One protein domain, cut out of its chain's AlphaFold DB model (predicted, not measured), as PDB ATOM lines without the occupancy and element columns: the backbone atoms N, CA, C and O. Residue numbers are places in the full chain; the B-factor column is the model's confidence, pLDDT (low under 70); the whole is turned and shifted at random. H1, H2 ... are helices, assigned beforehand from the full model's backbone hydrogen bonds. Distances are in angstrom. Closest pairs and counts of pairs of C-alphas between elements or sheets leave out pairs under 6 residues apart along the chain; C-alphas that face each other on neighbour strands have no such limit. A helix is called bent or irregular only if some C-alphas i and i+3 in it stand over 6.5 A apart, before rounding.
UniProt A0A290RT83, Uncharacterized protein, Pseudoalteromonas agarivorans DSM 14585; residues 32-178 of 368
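This is residues 32 to 178 of the 368 residues of an uncharacterized protein of Pseudoalteromonas agarivorans DSM 14585 (UniProt A0A290RT83). Ten helices make an elongated stack, laid down largely in chain order from one end of the long axis to the other, with the longest helix, H5, in the middle. H4 lies alongside H5 on one side, with H1 and H2 more loosely set beyond it; on the other side come H6, H7 and H8, then H9 and H10 at the far end, while the short H3 packs on H5. The printed part has 147 residues with ten named helices, H1 to H10 along the chain, and no named strand; the class is all helix. The whole is compact, with a radius of gyration of the C-alphas of 16.0 A, and its outline is elongated, spanning 48 by 28 by 26 A.

H5 is residues 92 to 106, 19.3 A from first to last C-alpha; it begins with C-alpha 92 at (212.835, 257.019, 238.042). H5 is irregular, but only just: C-alphas 101 and 104 are 6.6 A apart, and its line is a rough one. Before it along the chain stand H4, residues 76 to 88 and 18.4 A long, H3, residues 67 to 71, H2, residues 53 to 62 and 14.5 A long, and H1, residues 41 to 48, which begins with C-alpha 41 at (205.992, 239.107, 232.535). H3 is neither bent nor irregular, but only just: C-alphas 67 and 70 are 6.3 A apart. After H5 come H6, residues 112 to 124 and 18.7 A long, H7, residues 126 to 131, H8, residues 134 to 144 and 15.4 A long, and H9, residues 152 to 161 and 14.2 A long. H10, residues 163 to 167, ends with C-alpha 167 at (203.139, 277.472, 239.200).

H5 is the hub, touching five other helices. H4 and H5 form a helical hairpin at a shallow tilt of 8 degrees, opposite ways, with the closest C-alphas, those of Leu 83 and Val 95, 5.8 A apart. H5 touches H3 with residues 97 to 102 alone, closest at the C-alphas of Pro 67 and Leu 98, 5.8 A. H5 and H6 form another hairpin, at a shallow tilt of 31 degrees; the closest C-alphas are those of Tyr 92 and Val 122, 5.4 A. H5 touches H7 with residues 92 to 94 alone, Gly 93 and Ser 128 having the closest C-alphas at 4.2 A. H5 and H8 touch at a steep tilt of 64 degrees, closest at the C-alphas of Tyr 100 and Ala 136, 5.6 A. H6, H8 and H9 form an up and down bundle, each running against the one before it in the chain. H8 and H9, a hairpin at a shallow tilt of 9 degrees, only just touch, with 3 pairs of C-alphas within 8 A; the closest are those of Leu 144 and Lys 155, 7.0 A. H8 and H10 also only just touch, closest at the C-alphas of Pro 134 and Trp 165, 6.6 A. H2 and H4 only just touch, with 3 pairs of C-alphas within 8 A, and they touch only at their ends; the closest C-alphas are those of Trp 60 and Leu 86, 6.2 A apart. H1 touches no helix; it is close to but not clearly touching H4, the closest C-alphas being those of Pro 41 and Glu 78, 6.3 A. H1 and H10 are among the pairs that are apart. Every O i to N i+4 pair is within hydrogen-bond range in H1, H2, H4, H6, H7, H8, H9 and H10; H5 has 9 of 11, and H3 has 0 of 1, with 1 of 2 O i to N i+3 pairs within range.

The two C-alphas farthest apart are those of Thr 50 and Lys 177, 49.1 A. The printed part has no cut. The link from H8 to H9 is short and the other links between helices are tight. The mean pLDDT of the printed part is 85.3; residues 32 to 39, residue 67 and residues 169 to 172 are under 70.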
ATOM      1  N   PHE A  32     217.778 243.971 219.857       43.75
ATOM      2  CA  PHE A  32     217.454 244.703 218.619       43.75
ATOM      3  C   PHE A  32     215.937 244.846 218.399       43.75
ATOM      4  O   PHE A  32     215.472 245.878 217.921       43.75
ATOM      5  N   PHE A  33     215.155 243.828 218.773       45.19
ATOM      6  CA  PHE A  33     213.689 243.852 218.780       45.19
ATOM      7  C   PHE A  33     213.098 244.303 220.125       45.19
ATOM      8  O   PHE A  33     211.898 244.555 220.192       45.19
ATOM      9  N   GLY A  34     213.906 244.462 221.177       43.34
ATOM     10  CA  GLY A  34     213.490 244.931 222.507       43.34
ATOM     11  C   GLY A  34     213.032 246.391 222.533       43.34
ATOM     12  O   GLY A  34     212.333 246.807 223.453       43.34
ATOM     13  N   GLY A  35     213.345 247.153 221.481       42.78
ATOM     14  CA  GLY A  35     212.716 248.447 221.210       42.78
ATOM     15  C   GLY A  35     211.271 248.349 220.688       42.78
ATOM     16  O   GLY A  35     210.594 249.371 220.605       42.78
ATOM     17  N   ILE A  36     210.799 247.147 220.324       43.25
ATOM     18  CA  ILE A  36     209.518 246.893 219.637       43.25
ATOM     19  C   ILE A  36     208.639 245.874 220.397       43.25
ATOM     20  O   ILE A  36     207.419 245.888 220.237       43.25
ATOM     21  N   THR A  37     209.198 244.995 221.237       49.91
ATOM     22  CA  THR A  37     208.408 243.990 221.965       49.91
ATOM     23  C   THR A  37     207.796 244.547 223.258       49.91
ATOM     24  O   THR A  37     208.486 245.198 224.043       49.91
ATOM     25  N   PRO A  38     206.501 244.287 223.526       54.47
ATOM     26  CA  PRO A  38     205.865 244.719 224.762       54.47
ATOM     27  C   PRO A  38     206.537 244.045 225.961       54.47
ATOM     28  O   PRO A  38     206.758 242.830 225.972       54.47
ATOM     29  N   ALA A  39     206.851 244.848 226.976       65.56
ATOM     30  CA  ALA A  39     207.393 244.388 228.243       65.56
ATOM     31  C   ALA A  39     206.342 243.507 228.944       65.56
ATOM     32  O   ALA A  39     205.377 244.006 229.518       65.56
ATOM     33  N   THR A  40     206.480 242.186 228.801       73.62
ATOM     34  CA  THR A  40     205.531 241.196 229.324       73.62
ATOM     35  C   THR A  40     206.196 240.365 230.423       73.62
ATOM     36  O   THR A  40     207.365 240.004 230.276       73.62
ATOM     37  N   PRO A  41     205.466 239.981 231.483       77.25
ATOM     38  CA  PRO A  41     205.992 239.107 232.535       77.25
ATOM     39  C   PRO A  41     206.597 237.803 232.002       77.25
ATOM     40  O   PRO A  41     207.676 237.390 232.419       77.25
ATOM     41  N   THR A  42     205.950 237.202 230.999       77.94
ATOM     42  CA  THR A  42     206.431 235.996 230.308       77.94
ATOM     43  C   THR A  42     207.742 236.215 229.558       77.94
ATOM     44  O   THR A  42     208.546 235.294 229.425       77.94
ATOM     45  N   LEU A  43     207.969 237.420 229.028       79.94
ATOM     46  CA  LEU A  43     209.241 237.761 228.403       79.94
ATOM     47  C   LEU A  43     210.331 237.851 229.469       79.94
ATOM     48  O   LEU A  43     211.384 237.253 229.283       79.94
ATOM     49  N   TRP A  44     210.078 238.524 230.591       83.94
ATOM     50  CA  TRP A  44     211.067 238.681 231.661       83.94
ATOM     51  C   TRP A  44     211.517 237.341 232.239       83.94
ATOM     52  O   TRP A  44     212.720 237.095 232.297       83.94
ATOM     53  N   SER A  45     210.585 236.424 232.521       81.56
ATOM     54  CA  SER A  45     210.933 235.074 232.989       81.56
ATOM     55  C   SER A  45     211.796 234.307 231.980       81.56
ATOM     56  O   SER A  45     212.690 233.549 232.352       81.56
ATOM     57  N   ASN A  46     211.556 234.488 230.680       80.38
ATOM     58  CA  ASN A  46     212.360 233.845 229.640       80.38
ATOM     59  C   ASN A  46     213.743 234.492 229.496       80.38
ATOM     60  O   ASN A  46     214.729 233.785 229.271       80.38
ATOM     61  N   LEU A  47     213.822 235.819 229.625       80.38
ATOM     62  CA  LEU A  47     215.074 236.567 229.557       80.38
ATOM     63  C   LEU A  47     215.989 236.212 230.731       80.38
ATOM     64  O   LEU A  47     217.150 235.899 230.489       80.38
ATOM     65  N   GLU A  48     215.470 236.141 231.958       80.88
ATOM     66  CA  GLU A  48     216.244 235.757 233.151       80.88
ATOM     67  C   GLU A  48     216.866 234.360 233.032       80.88
ATOM     68  O   GLU A  48     218.005 234.142 233.436       80.88
ATOM     69  N   ASN A  49     216.149 233.416 232.416       80.44
ATOM     70  CA  ASN A  49     216.641 232.051 232.210       80.44
ATOM     71  C   ASN A  49     217.654 231.923 231.053       80.44
ATOM     72  O   ASN A  49     218.296 230.879 230.899       80.44
ATOM     73  N   THR A  50     217.783 232.952 230.210       79.88
ATOM     74  CA  THR A  50     218.545 232.878 228.952       79.88
ATOM     75  C   THR A  50     219.743 233.821 228.918       79.88
ATOM     76  O   THR A  50     220.781 233.474 228.344       79.88
ATOM     77  N   LEU A  51     219.598 235.014 229.487       79.50
ATOM     78  CA  LEU A  51     220.581 236.088 229.445       79.50
ATOM     79  C   LEU A  51     221.522 236.037 230.650       79.50
ATOM     80  O   LEU A  51     221.177 235.553 231.722       79.50
ATOM     81  N   SER A  52     222.736 236.557 230.464       83.88
ATOM     82  CA  SER A  52     223.610 236.872 231.591       83.88
ATOM     83  C   SER A  52     223.077 238.087 232.350       83.88
ATOM     84  O   SER A  52     222.359 238.915 231.786       83.88
ATOM     85  N   TYR A  53     223.500 238.226 233.607       82.44
ATOM     86  CA  TYR A  53     223.176 239.378 234.451       82.44
ATOM     87  C   TYR A  53     223.471 240.724 233.756       82.44
ATOM     88  O   TYR A  53     222.601 241.583 233.694       82.44
ATOM     89  N   GLU A  54     224.639 240.864 233.120       81.00
ATOM     90  CA  GLU A  54     225.034 242.082 232.386       81.00
ATOM     91  C   GLU A  54     224.066 242.450 231.245       81.00
ATOM     92  O   GLU A  54     223.791 243.621 230.988       81.00
ATOM     93  N   LEU A  55     223.531 241.449 230.536       81.94
ATOM     94  CA  LEU A  55     222.584 241.681 229.441       81.94
ATOM     95  C   LEU A  55     221.181 242.009 229.967       81.94
ATOM     96  O   LEU A  55     220.462 242.767 229.318       81.94
ATOM     97  N   MET A  56     220.808 241.468 231.130       83.06
ATOM     98  CA  MET A  56     219.573 241.836 231.829       83.06
ATOM     99  C   MET A  56     219.622 243.278 232.329       83.06
ATOM    100  O   MET A  56     218.666 244.023 232.131       83.06
ATOM    101  N   GLU A  57     220.743 243.696 232.916       83.25
ATOM    102  CA  GLU A  57     220.949 245.079 233.350       83.25
ATOM    103  C   GLU A  57     220.818 246.043 232.164       83.25
ATOM    104  O   GLU A  57     220.032 246.991 232.207       83.25
ATOM    105  N   LYS A  58     221.485 245.732 231.045       84.50
ATOM    106  CA  LYS A  58     221.366 246.523 229.817       84.50
ATOM    107  C   LYS A  58     219.930 246.583 229.284       84.50
ATOM    108  O   LYS A  58     219.489 247.647 228.852       84.50
ATOM    109  N   TYR A  59     219.198 245.467 229.322       85.69
ATOM    110  CA  TYR A  59     217.791 245.445 228.923       85.69
ATOM    111  C   TYR A  59     216.974 246.450 229.735       85.69
ATOM    112  O   TYR A  59     216.277 247.267 229.143       85.69
ATOM    113  N   TRP A  60     217.072 246.448 231.065       88.31
ATOM    114  CA  TRP A  60     216.266 247.345 231.897       88.31
ATOM    115  C   TRP A  60     216.615 248.823 231.711       88.31
ATOM    116  O   TRP A  60     215.712 249.666 231.764       88.31
ATOM    117  N   CYS A  61     217.873 249.133 231.395       86.38
ATOM    118  CA  CYS A  61     218.303 250.479 231.019       86.38
ATOM    119  C   CYS A  61     217.657 250.965 229.707       86.38
ATOM    120  O   CYS A  61     217.280 252.130 229.606       86.38
ATOM    121  N   GLU A  62     217.485 250.085 228.714       83.81
ATOM    122  CA  GLU A  62     217.073 250.465 227.351       83.81
ATOM    123  C   GLU A  62     215.605 250.128 227.015       83.81
ATOM    124  O   GLU A  62     215.051 250.658 226.051       83.81
ATOM    125  N   ALA A  63     214.947 249.264 227.792       82.88
ATOM    126  CA  ALA A  63     213.627 248.724 227.467       82.88
ATOM    127  C   ALA A  63     212.568 249.824 227.306       82.88
ATOM    128  O   ALA A  63     212.391 250.682 228.174       82.88
ATOM    129  N   ASN A  64     211.786 249.777 226.229       80.44
ATOM    130  CA  ASN A  64     210.694 250.726 226.033       80.44
ATOM    131  C   ASN A  64     209.446 250.299 226.827       80.44
ATOM    132  O   ASN A  64     208.561 249.619 226.306       80.44
ATOM    133  N   ILE A  65     209.381 250.689 228.103       81.56
ATOM    134  CA  ILE A  65     208.220 250.444 228.966       81.56
ATOM    135  C   ILE A  65     207.330 251.683 228.950       81.56
ATOM    136  O   ILE A  65     207.583 252.661 229.650       81.56
ATOM    137  N   ASN A  66     206.298 251.645 228.110       73.56
ATOM    138  CA  ASN A  66     205.356 252.748 227.957       73.56
ATOM    139  C   ASN A  66     204.124 252.583 228.880       73.56
ATOM    140  O   ASN A  66     203.884 251.492 229.408       73.56
ATOM    141  N   PRO A  67     203.293 253.629 229.048       68.44
ATOM    142  CA  PRO A  67     202.089 253.573 229.879       68.44
ATOM    143  C   PRO A  67     201.065 252.490 229.507       68.44
ATOM    144  O   PRO A  67     200.244 252.130 230.342       68.44
ATOM    145  N   TYR A  68     201.090 251.926 228.295       71.50
ATOM    146  CA  TYR A  68     200.205 250.818 227.917       71.50
ATOM    147  C   TYR A  68     200.648 249.471 228.504       71.50
ATOM    148  O   TYR A  68     199.865 248.520 228.490       71.50
ATOM    149  N   ALA A  69     201.848 249.384 229.091       71.25
ATOM    150  CA  ALA A  69     202.295 248.199 229.824       71.25
ATOM    151  C   ALA A  69     201.309 247.790 230.938       71.25
ATOM    152  O   ALA A  69     201.189 246.608 231.254       71.25
ATOM    153  N   ILE A  70     200.503 248.728 231.457       71.38
ATOM    154  CA  ILE A  70     199.447 248.441 232.442       71.38
ATOM    155  C   ILE A  70     198.429 247.394 231.978       71.38
ATOM    156  O   ILE A  70     197.821 246.728 232.816       71.38
ATOM    157  N   TYR A  71     198.203 247.262 230.666       75.81
ATOM    158  CA  TYR A  71     197.254 246.298 230.104       75.81
ATOM    159  C   TYR A  71     197.837 244.889 230.041       75.81
ATOM    160  O   TYR A  71     197.084 243.922 229.964       75.81
ATOM    161  N   VAL A  72     199.161 244.778 230.125       79.38
ATOM    162  CA  VAL A  72     199.898 243.518 230.077       79.38
ATOM    163  C   VAL A  72     199.993 242.872 231.459       79.38
ATOM    164  O   VAL A  72     199.966 241.649 231.563       79.38
ATOM    165  N   PHE A  73     200.076 243.680 232.519       83.06
ATOM    166  CA  PHE A  73     200.121 243.175 233.889       83.06
ATOM    167  C   PHE A  73     198.789 242.552 234.297       83.06
ATOM    168  O   PHE A  73     197.723 243.120 234.063       83.06
ATOM    169  N   ASN A  74     198.857 241.399 234.950       83.75
ATOM    170  CA  ASN A  74     197.720 240.659 235.481       83.75
ATOM    171  C   ASN A  74     197.735 240.607 237.009       83.75
ATOM    172  O   ASN A  74     196.666 240.544 237.614       83.75
ATOM    173  N   THR A  75     198.912 240.669 237.637       87.00
ATOM    174  CA  THR A  75     199.051 240.565 239.097       87.00
ATOM    175  C   THR A  75     199.821 241.737 239.703       87.00
ATOM    176  O   THR A  75     200.628 242.388 239.043       87.00
ATOM    177  N   HIS A  76     199.611 241.980 241.002       86.94
ATOM    178  CA  HIS A  76     200.397 242.956 241.766       86.94
ATOM    179  C   HIS A  76     201.900 242.650 241.751       86.94
ATOM    180  O   HIS A  76     202.712 243.567 241.691       86.94
ATOM    181  N   GLN A  77     202.277 241.370 241.792       87.88
ATOM    182  CA  GLN A  77     203.680 240.954 241.845       87.88
ATOM    183  C   GLN A  77     204.436 241.327 240.567       87.88
ATOM    184  O   GLN A  77     205.570 241.785 240.642       87.88
ATOM    185  N   GLU A  78     203.795 241.196 239.404       87.88
ATOM    186  CA  GLU A  78     204.379 241.585 238.114       87.88
ATOM    187  C   GLU A  78     204.654 243.089 238.046       87.88
ATOM    188  O   GLU A  78     205.692 243.520 237.544       87.88
ATOM    189  N   VAL A  79     203.729 243.884 238.590       88.94
ATOM    190  CA  VAL A  79     203.869 245.337 238.669       88.94
ATOM    191  C   VAL A  79     205.025 245.715 239.586       88.94
ATOM    192  O   VAL A  79     205.910 246.458 239.170       88.94
ATOM    193  N   VAL A  80     205.039 245.189 240.815       89.62
ATOM    194  CA  VAL A  80     206.099 245.467 241.793       89.62
ATOM    195  C   VAL A  80     207.457 245.078 241.221       89.62
ATOM    196  O   VAL A  80     208.365 245.900 241.224       89.62
ATOM    197  N   TYR A  81     207.570 243.885 240.632       90.00
ATOM    198  CA  TYR A  81     208.795 243.432 239.981       90.00
ATOM    199  C   TYR A  81     209.267 244.419 238.901       90.00
ATOM    200  O   TYR A  81     210.422 244.841 238.923       90.00
ATOM    201  N   CYS A  82     208.376 244.857 238.005       89.88
ATOM    202  CA  CYS A  82     208.713 245.837 236.971       89.88
ATOM    203  C   CYS A  82     209.241 247.152 237.557       89.88
ATOM    204  O   CYS A  82     210.235 247.694 237.071       89.88
ATOM    205  N   LEU A  83     208.560 247.683 238.576       91.12
ATOM    206  CA  LEU A  83     208.946 248.943 239.208       91.12
ATOM    207  C   LEU A  83     210.292 248.800 239.918       91.12
ATOM    208  O   LEU A  83     211.130 249.680 239.769       91.12
ATOM    209  N   THR A  84     210.533 247.684 240.613       91.75
ATOM    210  CA  THR A  84     211.819 247.397 241.259       91.75
ATOM    211  C   THR A  84     212.954 247.354 240.243       91.75
ATOM    212  O   THR A  84     213.959 248.029 240.441       91.75
ATOM    213  N   GLN A  85     212.790 246.634 239.128       91.38
ATOM    214  CA  GLN A  85     213.833 246.545 238.100       91.38
ATOM    215  C   GLN A  85     214.127 247.907 237.453       91.38
ATOM    216  O   GLN A  85     215.285 248.286 237.289       91.38
ATOM    217  N   LEU A  86     213.086 248.688 237.146       92.00
ATOM    218  CA  LEU A  86     213.246 250.049 236.628       92.00
ATOM    219  C   LEU A  86     213.918 250.986 237.637       92.00
ATOM    220  O   LEU A  86     214.721 251.833 237.249       92.00
ATOM    221  N   PHE A  87     213.602 250.835 238.922       92.25
ATOM    222  CA  PHE A  87     214.206 251.618 239.993       92.25
ATOM    223  C   PHE A  87     215.693 251.281 240.159       92.25
ATOM    224  O   PHE A  87     216.513 252.189 240.273       92.25
ATOM    225  N   THR A  88     216.062 249.996 240.093       92.31
ATOM    226  CA  THR A  88     217.463 249.542 240.074       92.31
ATOM    227  C   THR A  88     218.213 250.071 238.852       92.31
ATOM    228  O   THR A  88     219.351 250.513 238.983       92.31
ATOM    229  N   ALA A  89     217.557 250.121 237.690       91.00
ATOM    230  CA  ALA A  89     218.095 250.719 236.467       91.00
ATOM    231  C   ALA A  89     218.089 252.264 236.465       91.00
ATOM    232  O   ALA A  89     218.388 252.872 235.441       91.00
ATOM    233  N   GLN A  90     217.741 252.909 237.587       93.38
ATOM    234  CA  GLN A  90     217.700 254.368 237.766       93.38
ATOM    235  C   GLN A  90     216.726 255.107 236.833       93.38
ATOM    236  O   GLN A  90     216.852 256.304 236.596       93.38
ATOM    237  N   ARG A  91     215.698 254.423 236.322       92.44
ATOM    238  CA  ARG A  91     214.708 254.998 235.398       92.44
ATOM    239  C   ARG A  91     213.524 255.602 236.145       92.44
ATOM    240  O   ARG A  91     212.365 255.276 235.878       92.44
ATOM    241  N   TYR A  92     213.813 256.486 237.092       95.12
ATOM    242  CA  TYR A  92     212.835 257.019 238.042       95.12
ATOM    243  C   TYR A  92     211.675 257.757 237.356       95.12
ATOM    244  O   TYR A  92     210.524 257.638 237.783       95.12
ATOM    245  N   GLY A  93     211.937 258.459 236.247       93.31
ATOM    246  CA  GLY A  93     210.885 259.123 235.468       93.31
ATOM    247  C   GLY A  93     209.860 258.141 234.882       93.31
ATOM    248  O   GLY A  93     208.653 258.374 234.955       93.31
ATOM    249  N   VAL A  94     210.321 256.985 234.392       92.00
ATOM    250  CA  VAL A  94     209.450 255.922 233.862       92.00
ATOM    251  C   VAL A  94     208.648 255.272 234.988       92.00
ATOM    252  O   VAL A  94     207.441 255.081 234.843       92.00
ATOM    253  N   VAL A  95     209.292 254.988 236.127       93.56
ATOM    254  CA  VAL A  95     208.620 254.474 237.335       93.56
ATOM    255  C   VAL A  95     207.484 255.409 237.752       93.56
ATOM    256  O   VAL A  95     206.370 254.949 237.988       93.56
ATOM    257  N   THR A  96     207.734 256.719 237.772       93.69
ATOM    258  CA  THR A  96     206.746 257.741 238.149       93.69
ATOM    259  C   THR A  96     205.547 257.764 237.196       93.69
ATOM    260  O   THR A  96     204.397 257.732 237.645       93.69
ATOM    261  N   ASN A  97     205.797 257.739 235.884       91.31
ATOM    262  CA  ASN A  97     204.735 257.699 234.876       91.31
ATOM    263  C   ASN A  97     203.894 256.420 234.996       91.31
ATOM    264  O   ASN A  97     202.665 256.466 234.920       91.31
ATOM    265  N   LEU A  98     204.537 255.269 235.214       89.94
ATOM    266  CA  LEU A  98     203.837 254.000 235.398       89.94
ATOM    267  C   LEU A  98     203.012 253.994 236.680       89.94
ATOM    268  O   LEU A  98     201.835 253.649 236.606       89.94
ATOM    269  N   LEU A  99     203.589 254.419 237.812       89.69
ATOM    270  CA  LEU A  99     202.944 254.434 239.128       89.69
ATOM    271  C   LEU A  99     201.605 255.168 239.111       89.69
ATOM    272  O   LEU A  99     200.600 254.692 239.645       89.69
ATOM    273  N   TYR A 100     201.577 256.317 238.449       83.75
ATOM    274  CA  TYR A 100     200.352 257.079 238.306       83.75
ATOM    275  C   TYR A 100     199.284 256.319 237.488       83.75
ATOM    276  O   TYR A 100     198.115 256.271 237.882       83.75
ATOM    277  N   ASN A 101     199.675 255.678 236.384       82.50
ATOM    278  CA  ASN A 101     198.750 254.978 235.488       82.50
ATOM    279  C   ASN A 101     198.216 253.653 236.071       82.50
ATOM    280  O   ASN A 101     197.042 253.323 235.896       82.50
ATOM    281  N   ILE A 102     199.046 252.903 236.803       85.31
ATOM    282  CA  ILE A 102     198.685 251.605 237.406       85.31
ATOM    283  C   ILE A 102     197.782 251.728 238.637       85.31
ATOM    284  O   ILE A 102     197.010 250.802 238.900       85.31
ATOM    285  N   LYS A 103     197.814 252.866 239.349       81.19
ATOM    286  CA  LYS A 103     197.025 253.101 240.573       81.19
ATOM    287  C   LYS A 103     195.534 252.801 240.388       81.19
ATOM    288  O   LYS A 103     194.876 252.311 241.300       81.19
ATOM    289  N   ARG A 104     194.985 253.043 239.191       80.62
ATOM    290  CA  ARG A 104     193.573 252.763 238.883       80.62
ATOM    291  C   ARG A 104     193.232 251.268 238.894       80.62
ATOM    292  O   ARG A 104     192.115 250.917 239.255       80.62
ATOM    293  N   ARG A 105     194.150 250.405 238.448       82.62
ATOM    294  CA  ARG A 105     193.902 248.965 238.257       82.62
ATOM    295  C   ARG A 105     194.357 248.133 239.451       82.62
ATOM    296  O   ARG A 105     193.684 247.178 239.812       82.62
ATOM    297  N   PHE A 106     195.487 248.503 240.040       83.94
ATOM    298  CA  PHE A 106     196.143 247.742 241.101       83.94
ATOM    299  C   PHE A 106     196.099 248.471 242.449       83.94
ATOM    300  O   PHE A 106     196.729 248.042 243.399       83.94
ATOM    301  N   GLY A 107     195.370 249.582 242.569       82.56
ATOM    302  CA  GLY A 107     195.227 250.287 243.841       82.56
ATOM    303  C   GLY A 107     196.567 250.755 244.416       82.56
ATOM    304  O   GLY A 107     197.319 251.476 243.757       82.56
ATOM    305  N   HIS A 108     196.826 250.380 245.668       82.75
ATOM    306  CA  HIS A 108     198.014 250.775 246.420       82.75
ATOM    307  C   HIS A 108     199.213 249.874 246.090       82.75
ATOM    308  O   HIS A 108     199.126 248.656 246.238       82.75
ATOM    309  N   ILE A 109     200.312 250.474 245.622       86.69
ATOM    310  CA  ILE A 109     201.534 249.758 245.200       86.69
ATOM    311  C   ILE A 109     202.783 250.255 245.927       86.69
ATOM    312  O   ILE A 109     203.651 249.446 246.225       86.69
ATOM    313  N   MET A 110     202.873 251.561 246.179       88.50
ATOM    314  CA  MET A 110     203.967 252.185 246.922       88.50
ATOM    315  C   MET A 110     203.400 253.018 248.061       88.50
ATOM    316  O   MET A 110     202.426 253.752 247.862       88.50
ATOM    317  N   ASP A 111     204.050 252.937 249.215       92.31
ATOM    318  CA  ASP A 111     203.750 253.757 250.381       92.31
ATOM    319  C   ASP A 111     204.236 255.200 250.189       92.31
ATOM    320  O   ASP A 111     205.139 255.497 249.405       92.31
ATOM    321  N   GLU A 112     203.655 256.136 250.937       93.88
ATOM    322  CA  GLU A 112     203.973 257.566 250.825       93.88
ATOM    323  C   GLU A 112     205.476 257.899 250.979       93.88
ATOM    324  O   GLU A 112     205.971 258.727 250.207       93.88
ATOM    325  N   PRO A 113     206.251 257.259 251.887       95.88
ATOM    326  CA  PRO A 113     207.699 257.461 251.960       95.88
ATOM    327  C   PRO A 113     208.462 256.984 250.716       95.88
ATOM    328  O   PRO A 113     209.470 257.591 250.359       95.88
ATOM    329  N   GLU A 114     207.989 255.928 250.050       94.50
ATOM    330  CA  GLU A 114     208.600 255.404 248.823       94.50
ATOM    331  C   GLU A 114     208.328 256.341 247.643       94.50
ATOM    332  O   GLU A 114     209.231 256.629 246.858       94.50
ATOM    333  N   ILE A 115     207.109 256.890 247.560       95.00
ATOM    334  CA  ILE A 115     206.751 257.909 246.562       95.00
ATOM    335  C   ILE A 115     207.596 259.169 246.765       95.00
ATOM    336  O   ILE A 115     208.101 259.730 245.794       95.00
ATOM    337  N   TYR A 116     207.781 259.606 248.014       96.75
ATOM    338  CA  TYR A 116     208.668 260.722 248.334       96.75
ATOM    339  C   TYR A 116     210.093 260.472 247.818       96.75
ATOM    340  O   TYR A 116     210.629 261.296 247.080       96.75
ATOM    341  N   GLU A 117     210.686 259.322 248.150       96.50
ATOM    342  CA  GLU A 117     212.048 258.978 247.726       96.50
ATOM    343  C   GLU A 117     212.168 258.903 246.197       96.50
ATOM    344  O   GLU A 117     213.127 259.419 245.621       96.50
ATOM    345  N   LEU A 118     211.170 258.323 245.522       96.44
ATOM    346  CA  LEU A 118     211.099 258.283 244.065       96.44
ATOM    347  C   LEU A 118     211.146 259.693 243.462       96.44
ATOM    348  O   LEU A 118     211.956 259.948 242.572       96.44
ATOM    349  N   LEU A 119     210.312 260.612 243.952       97.06
ATOM    350  CA  LEU A 119     210.248 261.981 243.439       97.06
ATOM    351  C   LEU A 119     211.542 262.764 243.723       97.06
ATOM    352  O   LEU A 119     212.032 263.475 242.848       97.06
ATOM    353  N   ILE A 120     212.174 262.574 244.885       96.94
ATOM    354  CA  ILE A 120     213.496 263.161 245.159       96.94
ATOM    355  C   ILE A 120     214.543 262.672 244.150       96.94
ATOM    356  O   ILE A 120     215.358 263.462 243.668       96.94
ATOM    357  N   ARG A 121     214.531 261.382 243.799       96.50
ATOM    358  CA  ARG A 121     215.455 260.829 242.798       96.50
ATOM    359  C   ARG A 121     215.173 261.344 241.396       96.50
ATOM    360  O   ARG A 121     216.122 261.678 240.695       96.50
ATOM    361  N   VAL A 122     213.900 261.476 241.015       96.06
ATOM    362  CA  VAL A 122     213.516 262.101 239.740       96.06
ATOM    363  C   VAL A 122     214.073 263.518 239.654       96.06
ATOM    364  O   VAL A 122     214.660 263.853 238.638       96.06
ATOM    365  N   ALA A 123     213.936 264.336 240.700       93.62
ATOM    366  CA  ALA A 123     214.425 265.716 240.685       93.62
ATOM    367  C   ALA A 123     215.961 265.825 240.577       93.62
ATOM    368  O   ALA A 123     216.471 266.804 240.035       93.62
ATOM    369  N   LYS A 124     216.703 264.833 241.089       91.69
ATOM    370  CA  LYS A 124     218.176 264.794 241.041       91.69
ATOM    371  C   LYS A 124     218.731 264.232 239.731       91.69
ATOM    372  O   LYS A 124     219.870 264.536 239.385       91.69
ATOM    373  N   ASP A 125     217.957 263.412 239.027       92.56
ATOM    374  CA  ASP A 125     218.371 262.763 237.787       92.56
ATOM    375  C   ASP A 125     217.848 263.513 236.552       92.56
ATOM    376  O   ASP A 125     216.654 263.507 236.245       92.56
ATOM    377  N   SER A 126     218.757 264.150 235.812       88.06
ATOM    378  CA  SER A 126     218.401 265.001 234.669       88.06
ATOM    379  C   SER A 126     217.734 264.234 233.523       88.06
ATOM    380  O   SER A 126     216.912 264.812 232.810       88.06
ATOM    381  N   GLU A 127     218.027 262.942 233.356       90.19
ATOM    382  CA  GLU A 127     217.360 262.094 232.364       90.19
ATOM    383  C   GLU A 127     215.925 261.758 232.787       90.19
ATOM    384  O   GLU A 127     214.997 261.852 231.981       90.19
ATOM    385  N   SER A 128     215.698 261.469 234.069       91.25
ATOM    386  CA  SER A 128     214.356 261.265 234.616       91.25
ATOM    387  C   SER A 128     213.475 262.505 234.484       91.25
ATOM    388  O   SER A 128     212.309 262.357 234.115       91.25
ATOM    389  N   VAL A 129     214.006 263.715 234.713       89.94
ATOM    390  CA  VAL A 129     213.247 264.972 234.535       89.94
ATOM    391  C   VAL A 129     212.769 265.154 233.089       89.94
ATOM    392  O   VAL A 129     211.664 265.644 232.874       89.94
ATOM    393  N   LYS A 130     213.561 264.740 232.091       90.00
ATOM    394  CA  LYS A 130     213.186 264.851 230.667       90.00
ATOM    395  C   LYS A 130     212.060 263.897 230.267       90.00
ATOM    396  O   LYS A 130     211.323 264.185 229.328       90.00
ATOM    397  N   VAL A 131     211.971 262.742 230.927       90.38
ATOM    398  CA  VAL A 131     211.042 261.656 230.570       90.38
ATOM    399  C   VAL A 131     209.745 261.712 231.376       90.38
ATOM    400  O   VAL A 131     208.695 261.282 230.892       90.38
ATOM    401  N   VAL A 132     209.803 262.184 232.621       92.38
ATOM    402  CA  VAL A 132     208.639 262.193 233.507       92.38
ATOM    403  C   VAL A 132     207.568 263.163 233.005       92.38
ATOM    404  O   VAL A 132     207.848 264.286 232.598       92.38
ATOM    405  N   GLU A 133     206.311 262.731 233.045       90.88
ATOM    406  CA  GLU A 133     205.173 263.570 232.692       90.88
ATOM    407  C   GLU A 133     204.833 264.493 233.872       90.88
ATOM    408  O   GLU A 133     204.523 263.988 234.962       90.88
ATOM    409  N   PRO A 134     204.780 265.830 233.682       91.81
ATOM    410  CA  PRO A 134     204.433 266.762 234.759       91.81
ATOM    411  C   PRO A 134     203.112 266.397 235.444       91.81
ATOM    412  O   PRO A 134     202.995 266.423 236.665       91.81
ATOM    413  N   ARG A 135     202.124 265.937 234.667       90.38
ATOM    414  CA  ARG A 135     200.823 265.492 235.182       90.38
ATOM    415  C   ARG A 135     200.927 264.343 236.190       90.38
ATOM    416  O   ARG A 135     200.166 264.330 237.159       90.38
ATOM    417  N   ALA A 136     201.811 263.373 235.955       91.44
ATOM    418  CA  ALA A 136     202.002 262.243 236.861       91.44
ATOM    419  C   ALA A 136     202.585 262.728 238.193       91.44
ATOM    420  O   ALA A 136     202.041 262.419 239.254       91.44
ATOM    421  N   VAL A 137     203.619 263.571 238.127       94.12
ATOM    422  CA  VAL A 137     204.264 264.167 239.304       94.12
ATOM    423  C   VAL A 137     203.282 265.010 240.109       94.12
ATOM    424  O   VAL A 137     203.100 264.759 241.297       94.12
ATOM    425  N   LEU A 138     202.579 265.953 239.474       93.81
ATOM    426  CA  LEU A 138     201.656 266.859 240.166       93.81
ATOM    427  C   LEU A 138     200.524 266.104 240.869       93.81
ATOM    428  O   LEU A 138     200.105 266.488 241.958       93.81
ATOM    429  N   LYS A 139     200.043 264.995 240.297       91.50
ATOM    430  CA  LYS A 139     199.028 264.157 240.952       91.50
ATOM    431  C   LYS A 139     199.570 263.363 242.132       91.50
ATOM    432  O   LYS A 139     198.837 263.184 243.103       91.50
ATOM    433  N   LEU A 140     200.812 262.887 242.055       93.50
ATOM    434  CA  LEU A 140     201.468 262.235 243.187       93.50
ATOM    435  C   LEU A 140     201.719 263.244 244.310       93.50
ATOM    436  O   LEU A 140     201.316 262.979 245.436       93.50
ATOM    437  N   ILE A 141     202.252 264.431 244.001       94.94
ATOM    438  CA  ILE A 141     202.423 265.512 244.983       94.94
ATOM    439  C   ILE A 141     201.079 265.865 245.620       94.94
ATOM    440  O   ILE A 141     200.983 265.863 246.841       94.94
ATOM    441  N   LYS A 142     200.017 266.061 244.823       93.06
ATOM    442  CA  LYS A 142     198.661 266.341 245.329       93.06
ATOM    443  C   LYS A 142     198.167 265.285 246.319       93.06
ATOM    444  O   LYS A 142     197.516 265.629 247.299       93.06
ATOM    445  N   ALA A 143     198.465 264.009 246.073       91.50
ATOM    446  CA  ALA A 143     198.113 262.934 246.997       91.50
ATOM    447  C   ALA A 143     198.913 263.008 248.311       91.50
ATOM    448  O   ALA A 143     198.374 262.671 249.358       91.50
ATOM    449  N   LEU A 144     200.162 263.481 248.262       94.50
ATOM    450  CA  LEU A 144     201.042 263.609 249.425       94.50
ATOM    451  C   LEU A 144     200.801 264.878 250.264       94.50
ATOM    452  O   LEU A 144     201.240 264.920 251.410       94.50
ATOM    453  N   GLN A 145     200.110 265.908 249.755       93.94
ATOM    454  CA  GLN A 145     199.943 267.182 250.482       93.94
ATOM    455  C   GLN A 145     199.247 267.019 251.841       93.94
ATOM    456  O   GLN A 145     199.668 267.621 252.833       93.94
ATOM    457  N   ASN A 146     198.235 266.151 251.895       91.62
ATOM    458  CA  ASN A 146     197.455 265.859 253.101       91.62
ATOM    459  C   ASN A 146     197.966 264.626 253.858       91.62
ATOM    460  O   ASN A 146     197.274 264.115 254.731       91.62
ATOM    461  N   SER A 147     199.161 264.135 253.519       93.38
ATOM    462  CA  SER A 147     199.796 263.036 254.241       93.38
ATOM    463  C   SER A 147     200.013 263.411 255.710       93.38
ATOM    464  O   SER A 147     200.600 264.461 256.009       93.38
ATOM    465  N   GLU A 148     199.567 262.523 256.602       94.19
ATOM    466  CA  GLU A 148     199.870 262.538 258.040       94.19
ATOM    467  C   GLU A 148     201.193 261.814 258.357       94.19
ATOM    468  O   GLU A 148     201.764 261.993 259.430       94.19
ATOM    469  N   ILE A 149     201.700 261.008 257.416       95.69
ATOM    470  CA  ILE A 149     202.930 260.216 257.564       95.69
ATOM    471  C   ILE A 149     204.165 261.075 257.258       95.69
ATOM    472  O   ILE A 149     205.201 260.965 257.921       95.69
ATOM    473  N   LEU A 150     204.086 261.926 256.233       95.75
ATOM    474  CA  LEU A 150     205.182 262.789 255.807       95.75
ATOM    475  C   LEU A 150     205.196 264.100 256.596       95.75
ATOM    476  O   LEU A 150     204.203 264.819 256.689       95.75
ATOM    477  N   SER A 151     206.376 264.463 257.099       96.25
ATOM    478  CA  SER A 151     206.577 265.742 257.780       96.25
ATOM    479  C   SER A 151     206.409 266.933 256.830       96.25
ATOM    480  O   SER A 151     206.657 266.831 255.624       96.25
ATOM    481  N   LEU A 152     206.075 268.102 257.391       95.44
ATOM    482  CA  LEU A 152     206.010 269.372 256.654       95.44
ATOM    483  C   LEU A 152     207.291 269.630 255.841       95.44
ATOM    484  O   LEU A 152     207.224 270.078 254.698       95.44
ATOM    485  N   ASN A 153     208.457 269.283 256.394       95.94
ATOM    486  CA  ASN A 153     209.742 269.448 255.715       95.94
ATOM    487  C   ASN A 153     209.824 268.644 254.412       95.94
ATOM    488  O   ASN A 153     210.244 269.189 253.400       95.94
ATOM    489  N   LYS A 154     209.378 267.383 254.420       96.81
ATOM    490  CA  LYS A 154     209.379 266.531 253.222       96.81
ATOM    491  C   LYS A 154     208.375 267.016 252.177       96.81
ATOM    492  O   LYS A 154     208.694 267.075 250.995       96.81
ATOM    493  N   LYS A 155     207.169 267.395 252.612       97.19
ATOM    494  CA  LYS A 155     206.110 267.882 251.711       97.19
ATOM    495  C   LYS A 155     206.505 269.193 251.026       97.19
ATOM    496  O   LYS A 155     206.424 269.300 249.808       97.19
ATOM    497  N   SER A 156     207.004 270.153 251.803       96.56
ATOM    498  CA  SER A 156     207.509 271.436 251.290       96.56
ATOM    499  C   SER A 156     208.735 271.292 250.386       96.56
ATOM    500  O   SER A 156     208.862 272.046 249.431       96.56
ATOM    501  N   GLU A 157     209.630 270.333 250.648       95.94
ATOM    502  CA  GLU A 157     210.782 270.059 249.779       95.94
ATOM    503  C   GLU A 157     210.339 269.576 248.394       95.94
ATOM    504  O   GLU A 157     210.822 270.092 247.388       95.94
ATOM    505  N   LEU A 158     209.368 268.656 248.325       96.50
ATOM    506  CA  LEU A 158     208.790 268.231 247.047       96.50
ATOM    507  C   LEU A 158     208.125 269.396 246.309       96.50
ATOM    508  O   LEU A 158     208.361 269.588 245.118       96.50
ATOM    509  N   GLU A 159     207.315 270.188 247.007       96.25
ATOM    510  CA  GLU A 159     206.660 271.352 246.408       96.25
ATOM    511  C   GLU A 159     207.666 272.405 245.923       96.25
ATOM    512  O   GLU A 159     207.439 273.013 244.882       96.25
ATOM    513  N   ALA A 160     208.795 272.585 246.614       95.75
ATOM    514  CA  ALA A 160     209.869 273.468 246.166       95.75
ATOM    515  C   ALA A 160     210.558 272.936 244.905       95.75
ATOM    516  O   ALA A 160     210.725 273.682 243.949       95.75
ATOM    517  N   LEU A 161     210.930 271.652 244.871       94.81
ATOM    518  CA  LEU A 161     211.617 271.042 243.722       94.81
ATOM    519  C   LEU A 161     210.768 271.072 242.448       94.81
ATOM    520  O   LEU A 161     211.290 271.290 241.356       94.81
ATOM    521  N   TYR A 162     209.459 270.882 242.595       94.38
ATOM    522  CA  TYR A 162     208.507 270.864 241.487       94.38
ATOM    523  C   TYR A 162     207.711 272.161 241.348       94.38
ATOM    524  O   TYR A 162     206.737 272.207 240.591       94.38
ATOM    525  N   PHE A 163     208.149 273.232 242.015       94.00
ATOM    526  CA  PHE A 163     207.501 274.536 241.960       94.00
ATOM    527  C   PHE A 163     207.236 275.038 240.533       94.00
ATOM    528  O   PHE A 163     206.129 275.513 240.299       94.00
ATOM    529  N   PRO A 164     208.148 274.878 239.548       90.94
ATOM    530  CA  PRO A 164     207.908 275.352 238.185       90.94
ATOM    531  C   PRO A 164     206.698 274.692 237.515       90.94
ATOM    532  O   PRO A 164     206.037 275.314 236.695       90.94
ATOM    533  N   TRP A 165     206.394 273.436 237.859       91.25
ATOM    534  CA  TRP A 165     205.214 272.733 237.344       91.25
ATOM    535  C   TRP A 165     203.956 273.026 238.164       91.25
ATOM    536  O   TRP A 165     202.854 272.922 237.638       91.25
ATOM    537  N   ILE A 166     204.112 273.371 239.445       90.94
ATOM    538  CA  ILE A 166     203.008 273.786 240.322       90.94
ATOM    539  C   ILE A 166     202.563 275.220 240.003       90.94
ATOM    540  O   ILE A 166     201.393 275.549 240.166       90.94
ATOM    541  N   SER A 167     203.473 276.096 239.573       81.94
ATOM    542  CA  SER A 167     203.139 277.472 239.200       81.94
ATOM    543  C   SER A 167     202.540 277.562 237.792       81.94
ATOM    544  O   SER A 167     201.601 278.328 237.589       81.94
ATOM    545  N   ASP A 168     203.004 276.734 236.851       73.06
ATOM    546  CA  ASP A 168     202.483 276.619 235.478       73.06
ATOM    547  C   ASP A 168     201.366 275.555 235.367       73.06
ATOM    548  O   ASP A 168     201.464 274.549 234.658       73.06
ATOM    549  N   ASN A 169     200.287 275.743 236.136       62.06
ATOM    550  CA  ASN A 169     199.201 274.761 236.255       62.06
ATOM    551  C   ASN A 169     198.374 274.559 234.969       62.06
ATOM    552  O   ASN A 169     197.686 273.539 234.842       62.06
ATOM    553  N   ASP A 170     198.423 275.500 234.026       58.22
ATOM    554  CA  ASP A 170     197.528 275.516 232.863       58.22
ATOM    555  C   ASP A 170     197.872 274.421 231.842       58.22
ATOM    556  O   ASP A 170     196.986 273.864 231.189       58.22
ATOM    557  N   SER A 171     199.145 274.032 231.752       60.16
ATOM    558  CA  SER A 171     199.622 273.051 230.770       60.16
ATOM    559  C   SER A 171     199.338 271.589 231.155       60.16
ATOM    560  O   SER A 171     199.227 270.719 230.287       60.16
ATOM    561  N   SER A 172     199.189 271.289 232.450       63.00
ATOM    562  CA  SER A 172     199.105 269.910 232.963       63.00
ATOM    563  C   SER A 172     197.672 269.389 233.161       63.00
ATOM    564  O   SER A 172     197.453 268.178 233.319       63.00
ATOM    565  N   GLY A 173     196.688 270.296 233.190       72.06
ATOM    566  CA  GLY A 173     195.300 269.993 233.549       72.06
ATOM    567  C   GLY A 173     195.130 269.524 235.003       72.06
ATOM    568  O   GLY A 173     194.180 268.796 235.309       72.06
ATOM    569  N   VAL A 174     196.075 269.860 235.890       80.00
ATOM    570  CA  VAL A 174     196.045 269.540 237.322       80.00
ATOM    571  C   VAL A 174     196.215 270.822 238.121       80.00
ATOM    572  O   VAL A 174     197.307 271.361 238.212       80.00
ATOM    573  N   THR A 175     195.144 271.274 238.768       83.25
ATOM    574  CA  THR A 175     195.210 272.425 239.675       83.25
ATOM    575  C   THR A 175     195.740 271.990 241.044       83.25
ATOM    576  O   THR A 175     195.097 271.188 241.746       83.25
ATOM    577  N   ILE A 176     196.909 272.517 241.412       89.69
ATOM    578  CA  ILE A 176     197.580 272.332 242.704       89.69
ATOM    579  C   ILE A 176     198.264 273.643 243.129       89.69
ATOM    580  O   ILE A 176     198.699 274.424 242.293       89.69
ATOM    581  N   LYS A 177     198.334 273.905 244.436       90.19
ATOM    582  CA  LYS A 177     199.082 275.031 245.022       90.19
ATOM    583  C   LYS A 177     200.157 274.496 245.960       90.19
ATOM    584  O   LYS A 177     199.971 273.420 246.522       90.19
ATOM    585  N   ALA A 178     201.234 275.245 246.163       93.75
ATOM    586  CA  ALA A 178     202.349 274.860 247.028       93.75
ATOM    587  C   ALA A 178     202.066 275.158 248.520       93.75
ATOM    588  O   ALA A 178     202.780 275.926 249.160       93.75
TER     589      ALA A 178